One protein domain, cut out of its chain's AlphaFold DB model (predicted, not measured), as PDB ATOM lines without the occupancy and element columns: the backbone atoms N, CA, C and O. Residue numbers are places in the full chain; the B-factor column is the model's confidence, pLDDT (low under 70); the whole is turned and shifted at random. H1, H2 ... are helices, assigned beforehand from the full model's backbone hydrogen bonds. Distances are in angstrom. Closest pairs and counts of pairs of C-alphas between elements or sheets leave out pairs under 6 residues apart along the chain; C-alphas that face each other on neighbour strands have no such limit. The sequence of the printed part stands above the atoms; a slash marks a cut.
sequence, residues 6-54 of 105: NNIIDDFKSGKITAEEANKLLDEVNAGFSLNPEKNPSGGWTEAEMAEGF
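What this domain is: This is residues 6 to 54 of the 105 residues of an uncharacterized protein of Oscillibacter sp. KLE 1745 (UniProt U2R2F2). Two helices, H1 and H2, lie side by side as a hairpin, and a long unnamed stretch leads away from them to a lone short helix, H3, in an arm that sticks out, residues 38 to 54. The printed part has 49 residues with three named helices, H1, H2, H3 in chain order, and no named strand; its class is all helix. It is loose, radius of gyration of the C-alphas 13.3 A, and spans 38 by 22 by 16 A.

How they stand to each other: Look first at H1, residues 6 to 13, and H2, residues 19 to 28: this helical hairpin touches, closest at the C-alphas of Ile 8 and Ala 22, 6.1 A apart. They run opposite ways at a shallow tilt of 13 degrees. H3, residues 47 to 53, is apart from both. In H1, H2 and H3 every O i to N i+4 pair is within hydrogen-bond range.

Where its parts are: Find C-alpha 6 at (20.268, 46.577, -15.710), where H1 begins its 10.4 A. H2 covers 14.3 A. H3 covers 9.9 A to C-alpha 53 at (41.746, 25.453, -16.994).

The domain as a whole: The C-alphas of Lys 16 and Phe 54 are farthest apart, 39.1 A. The H2 to H3 link is long, 18 residues; the printed part has no cut. Look for pLDDT under 70 at residues 40 to 43 and 53 to 54.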
ATOM      1  N   ASN A   6      21.128  47.524 -16.430       89.62
ATOM      2  CA  ASN A   6      20.268  46.577 -15.710       89.62
ATOM      3  C   ASN A   6      18.882  46.426 -16.350       89.62
ATOM      4  O   ASN A   6      18.447  45.305 -16.579       89.62
ATOM      5  N   ASN A   7      18.226  47.534 -16.714       90.81
ATOM      6  CA  ASN A   7      16.900  47.477 -17.333       90.81
ATOM      7  C   ASN A   7      16.940  46.770 -18.698       90.81
ATOM      8  O   ASN A   7      16.035  46.006 -19.018       90.81
ATOM      9  N   ILE A   8      17.998  46.995 -19.488       89.38
ATOM     10  CA  ILE A   8      18.190  46.335 -20.789       89.38
ATOM     11  C   ILE A   8      18.371  44.823 -20.594       89.38
ATOM     12  O   ILE A   8      17.757  44.026 -21.302       89.38
ATOM     13  N   ILE A   9      19.170  44.418 -19.603       90.06
ATOM     14  CA  ILE A   9      19.390  43.004 -19.273       90.06
ATOM     15  C   ILE A   9      18.114  42.337 -18.747       90.06
ATOM     16  O   ILE A   9      17.842  41.196 -19.114       90.06
ATOM     17  N   ASP A  10      17.320  43.018 -17.921       90.38
ATOM     18  CA  ASP A  10      16.067  42.473 -17.388       90.38
ATOM     19  C   ASP A  10      15.002  42.307 -18.483       90.38
ATOM     20  O   ASP A  10      14.307  41.286 -18.533       90.38
ATOM     21  N   ASP A  11      14.897  43.261 -19.412       90.00
ATOM     22  CA  ASP A  11      14.009  43.145 -20.571       90.00
ATOM     23  C   ASP A  11      14.455  42.010 -21.514       90.00
ATOM     24  O   ASP A  11      13.611  41.263 -22.015       90.00
ATOM     25  N   PHE A  12      15.766  41.818 -21.699       88.44
ATOM     26  CA  PHE A  12      16.310  40.696 -22.469       88.44
ATOM     27  C   PHE A  12      16.041  39.343 -21.789       88.44
ATOM     28  O   PHE A  12      15.522  38.422 -22.415       88.44
ATOM     29  N   LYS A  13      16.313  39.223 -20.482       86.06
ATOM     30  CA  LYS A  13      16.050  38.003 -19.695       86.06
ATOM     31  C   LYS A  13      14.570  37.636 -19.639       86.06
ATOM     32  O   LYS A  13      14.242  36.455 -19.593       86.06
ATOM     33  N   SER A  14      13.682  38.631 -19.624       87.69
ATOM     34  CA  SER A  14      12.230  38.414 -19.647       87.69
ATOM     35  C   SER A  14      11.666  38.151 -21.048       87.69
ATOM     36  O   SER A  14      10.466  37.915 -21.174       87.69
ATOM     37  N   GLY A  15      12.503  38.170 -22.094       84.81
ATOM     38  CA  GLY A  15      12.104  37.894 -23.476       84.81
ATOM     39  C   GLY A  15      11.308  39.018 -24.142       84.81
ATOM     40  O   GLY A  15      10.686  38.791 -25.176       84.81
ATOM     41  N   LYS A  16      11.299  40.228 -23.564       88.25
ATOM     42  CA  LYS A  16      10.593  41.392 -24.126       88.25
ATOM     43  C   LYS A  16      11.318  42.008 -25.318       88.25
ATOM     44  O   LYS A  16      10.675  42.654 -26.138       88.25
ATOM     45  N   ILE A  17      12.639  41.859 -25.366       89.12
ATOM     46  CA  ILE A  17      13.495  42.345 -26.449       89.12
ATOM     47  C   ILE A  17      14.411  41.223 -26.925       89.12
ATOM     48  O   ILE A  17      14.804  40.346 -26.153       89.12
ATOM     49  N   THR A  18      14.761  41.259 -28.204       89.38
ATOM     50  CA  THR A  18      15.699  40.309 -28.813       89.38
ATOM     51  C   THR A  18      17.150  40.616 -28.423       89.38
ATOM     52  O   THR A  18      17.469  41.706 -27.942       89.38
ATOM     53  N   ALA A  19      18.066  39.664 -28.648       87.06
ATOM     54  CA  ALA A  19      19.499  39.872 -28.401       87.06
ATOM     55  C   ALA A  19      20.069  41.028 -29.242       87.06
ATOM     56  O   ALA A  19      20.915  41.781 -28.765       87.06
ATOM     57  N   GLU A  20      19.576  41.206 -30.472       87.44
ATOM     58  CA  GLU A  20      19.989  42.300 -31.355       87.44
ATOM     59  C   GLU A  20      19.563  43.670 -30.816       87.44
ATOM     60  O   GLU A  20      20.368  44.602 -30.776       87.44
ATOM     61  N   GLU A  21      18.313  43.792 -30.366       88.81
ATOM     62  CA  GLU A  21      17.792  45.028 -29.774       88.81
ATOM     63  C   GLU A  21      18.497  45.359 -28.457       88.81
ATOM     64  O   GLU A  21      18.842  46.516 -28.216       88.81
ATOM     65  N   ALA A  22      18.773  44.347 -27.631       89.12
ATOM     66  CA  ALA A  22      19.545  44.519 -26.407       89.12
ATOM     67  C   ALA A  22      20.975  44.998 -26.706       89.12
ATOM     68  O   ALA A  22      21.435  45.949 -26.082       89.12
ATOM     69  N   ASN A  23      21.659  44.403 -27.689       90.00
ATOM     70  CA  ASN A  23      23.029  44.777 -28.054       90.00
ATOM     71  C   ASN A  23      23.135  46.202 -28.606       90.00
ATOM     72  O   ASN A  23      24.079  46.903 -28.255       90.00
ATOM     73  N   LYS A  24      22.159  46.663 -29.400       91.31
ATOM     74  CA  LYS A  24      22.106  48.068 -29.843       91.31
ATOM     75  C   LYS A  24      21.983  49.026 -28.660       91.31
ATOM     76  O   LYS A  24      22.735  49.987 -28.569       91.31
ATOM     77  N   LEU A  25      21.080  48.728 -27.724       88.81
ATOM     78  CA  LEU A  25      20.900  49.544 -26.523       88.81
ATOM     79  C   LEU A  25      22.138  49.517 -25.612       88.81
ATOM     80  O   LEU A  25      22.439  50.524 -24.980       88.81
ATOM     81  N   LEU A  26      22.855  48.390 -25.536       89.19
ATOM     82  CA  LEU A  26      24.107  48.260 -24.779       89.19
ATOM     83  C   LEU A  26      25.262  49.057 -25.411       89.19
ATOM     84  O   LEU A  26      26.070  49.625 -24.678       89.19
ATOM     85  N   ASP A  27      25.320  49.125 -26.742       90.69
ATOM     86  CA  ASP A  27      26.295  49.935 -27.480       90.69
ATOM     87  C   ASP A  27      26.022  51.439 -27.300       90.69
ATOM     88  O   ASP A  27      26.927  52.201 -26.967       90.69
ATOM     89  N   GLU A  28      24.751  51.856 -27.374       88.19
ATOM     90  CA  GLU A  28      24.326  53.246 -27.128       88.19
ATOM     91  C   GLU A  28      24.702  53.752 -25.728       88.19
ATOM     92  O   GLU A  28      25.021  54.929 -25.551       88.19
ATOM     93  N   VAL A  29      24.687  52.869 -24.724       88.25
ATOM     94  CA  VAL A  29      25.102  53.196 -23.348       88.25
ATOM     95  C   VAL A  29      26.580  52.894 -23.074       88.25
ATOM     96  O   VAL A  29      27.015  53.027 -21.931       88.25
ATOM     97  N   ASN A  30      27.353  52.506 -24.098       86.25
ATOM     98  CA  ASN A  30      28.771  52.150 -24.020       86.25
ATOM     99  C   ASN A  30      29.074  51.127 -22.904       86.25
ATOM    100  O   ASN A  30      29.953  51.327 -22.063       86.25
ATOM    101  N   ALA A  31      28.315  50.029 -22.870       85.69
ATOM    102  CA  ALA A  31      28.406  49.014 -21.819       85.69
ATOM    103  C   ALA A  31      29.731  48.222 -21.824       85.69
ATOM    104  O   ALA A  31      30.103  47.649 -20.800       85.69
ATOM    105  N   GLY A  32      30.438  48.170 -22.960       87.94
ATOM    106  CA  GLY A  32      31.713  47.455 -23.110       87.94
ATOM    107  C   GLY A  32      31.597  45.933 -23.290       87.94
ATOM    108  O   GLY A  32      32.610  45.238 -23.244       87.94
ATOM    109  N   PHE A  33      30.390  45.397 -23.494       87.94
ATOM    110  CA  PHE A  33      30.141  43.975 -23.760       87.94
ATOM    111  C   PHE A  33      28.893  43.774 -24.636       87.94
ATOM    112  O   PHE A  33      28.065  44.675 -24.762       87.94
ATOM    113  N   SER A  34      28.742  42.576 -25.209       88.31
ATOM    114  CA  SER A  34      27.576  42.166 -26.001       88.31
ATOM    115  C   SER A  34      27.060  40.788 -25.578       88.31
ATOM    116  O   SER A  34      27.788  39.958 -25.031       88.31
ATOM    117  N   LEU A  35      25.772  40.551 -25.811       86.25
ATOM    118  CA  LEU A  35      25.077  39.303 -25.533       86.25
ATOM    119  C   LEU A  35      25.100  38.423 -26.786       86.25
ATOM    120  O   LEU A  35      24.599  38.820 -27.838       86.25
ATOM    121  N   ASN A  36      25.653  37.216 -26.664       84.44
ATOM    122  CA  ASN A  36      25.612  36.198 -27.710       84.44
ATOM    123  C   ASN A  36      25.071  34.876 -27.127       84.44
ATOM    124  O   ASN A  36      25.846  34.107 -26.551       84.44
ATOM    125  N   PRO A  37      23.756  34.615 -27.260       77.88
ATOM    126  CA  PRO A  37      23.118  33.407 -26.733       77.88
ATOM    127  C   PRO A  37      23.603  32.111 -27.396       77.88
ATOM    128  O   PRO A  37      23.585  31.061 -26.764       77.88
ATOM    129  N   GLU A  38      24.061  32.172 -28.649       79.38
ATOM    130  CA  GLU A  38      24.518  30.992 -29.397       79.38
ATOM    131  C   GLU A  38      25.889  30.505 -28.929       79.38
ATOM    132  O   GLU A  38      26.178  29.310 -28.958       79.38
ATOM    133  N   LYS A  39      26.740  31.426 -28.466       73.69
ATOM    134  CA  LYS A  39      28.095  31.100 -28.008       73.69
ATOM    135  C   LYS A  39      28.098  30.316 -26.690       73.69
ATOM    136  O   LYS A  39      29.046  29.584 -26.426       73.69
ATOM    137  N   ASN A  40      27.064  30.474 -25.863       68.94
ATOM    138  CA  ASN A  40      26.908  29.727 -24.615       68.94
ATOM    139  C   ASN A  40      25.418  29.445 -24.323       68.94
ATOM    140  O   ASN A  40      24.813  30.136 -23.499       68.94
ATOM    141  N   PRO A  41      24.823  28.439 -24.990       69.00
ATOM    142  CA  PRO A  41      23.384  28.180 -24.915       69.00
ATOM    143  C   PRO A  41      22.926  27.665 -23.544       69.00
ATOM    144  O   PRO A  41      21.779  27.873 -23.155       69.00
ATOM    145  N   SER A  42      23.804  26.972 -22.816       68.00
ATOM    146  CA  SER A  42      23.489  26.347 -21.524       68.00
ATOM    147  C   SER A  42      23.907  27.193 -20.318       68.00
ATOM    148  O   SER A  42      23.481  26.909 -19.200       68.00
ATOM    149  N   GLY A  43      24.703  28.248 -20.536       66.50
ATOM    150  CA  GLY A  43      25.340  29.018 -19.474       66.50
ATOM    151  C   GLY A  43      26.463  28.240 -18.771       66.50
ATOM    152  O   GLY A  43      26.518  27.015 -18.794       66.50
ATOM    153  N   GLY A  44      27.370  28.965 -18.111       71.31
ATOM    154  CA  GLY A  44      28.491  28.369 -17.374       71.31
ATOM    155  C   GLY A  44      29.733  28.106 -18.231       71.31
ATOM    156  O   GLY A  44      29.854  28.634 -19.333       71.31
ATOM    157  N   TRP A  45      30.676  27.341 -17.683       73.69
ATOM    158  CA  TRP A  45      31.922  26.969 -18.357       73.69
ATOM    159  C   TRP A  45      31.678  25.809 -19.321       73.69
ATOM    160  O   TRP A  45      31.085  24.799 -18.941       73.69
ATOM    161  N   THR A  46      32.160  25.930 -20.554       75.94
ATOM    162  CA  THR A  46      32.153  24.825 -21.519       75.94
ATOM    163  C   THR A  46      33.119  23.719 -21.086       75.94
ATOM    164  O   THR A  46      34.094  23.968 -20.377       75.94
ATOM    165  N   GLU A  47      32.899  22.481 -21.542       73.75
ATOM    166  CA  GLU A  47      33.838  21.373 -21.296       73.75
ATOM    167  C   GLU A  47      35.253  21.692 -21.795       73.75
ATOM    168  O   GLU A  47      36.232  21.342 -21.141       73.75
ATOM    169  N   ALA A  48      35.361  22.411 -22.918       76.50
ATOM    170  CA  ALA A  48      36.632  22.877 -23.459       76.50
ATOM    171  C   ALA A  48      37.330  23.870 -22.514       76.50
ATOM    172  O   ALA A  48      38.521  23.727 -22.250       76.50
ATOM    173  N   GLU A  49      36.592  24.831 -21.952       72.75
ATOM    174  CA  GLU A  49      37.149  25.776 -20.977       72.75
ATOM    175  C   GLU A  49      37.511  25.090 -19.649       72.75
ATOM    176  O   GLU A  49      38.532  25.415 -19.044       72.75
ATOM    177  N   MET A  50      36.727  24.098 -19.208       75.94
ATOM    178  CA  MET A  50      37.066  23.283 -18.036       75.94
ATOM    179  C   MET A  50      38.335  22.450 -18.265       75.94
ATOM    180  O   MET A  50      39.166  22.340 -17.362       75.94
ATOM    181  N   ALA A  51      38.509  21.895 -19.467       73.75
ATOM    182  CA  ALA A  51      39.697  21.136 -19.846       73.75
ATOM    183  C   ALA A  51      40.942  22.027 -19.977       73.75
ATOM    184  O   ALA A  51      42.033  21.622 -19.579       73.75
ATOM    185  N   GLU A  52      40.797  23.247 -20.495       74.38
ATOM    186  CA  GLU A  52      41.914  24.185 -20.628       74.38
ATOM    187  C   GLU A  52      42.376  24.765 -19.279       74.38
ATOM    188  O   GLU A  52      43.558  25.089 -19.110       74.38
ATOM    189  N   GLY A  53      41.470  24.858 -18.301       68.88
ATOM    190  CA  GLY A  53      41.746  25.453 -16.994       68.88
ATOM    191  C   GLY A  53      42.755  24.686 -16.131       68.88
ATOM    192  O   GLY A  53      43.471  25.305 -15.342       68.88
ATOM    193  N   PHE A  54      42.862  23.359 -16.272       69.50
ATOM    194  CA  PHE A  54      43.784  22.552 -15.467       69.50
ATOM    195  C   PHE A  54      45.001  22.099 -16.276       69.50
ATOM    196  O   PHE A  54      45.000  21.055 -16.925       69.50
TER     197      PHE A  54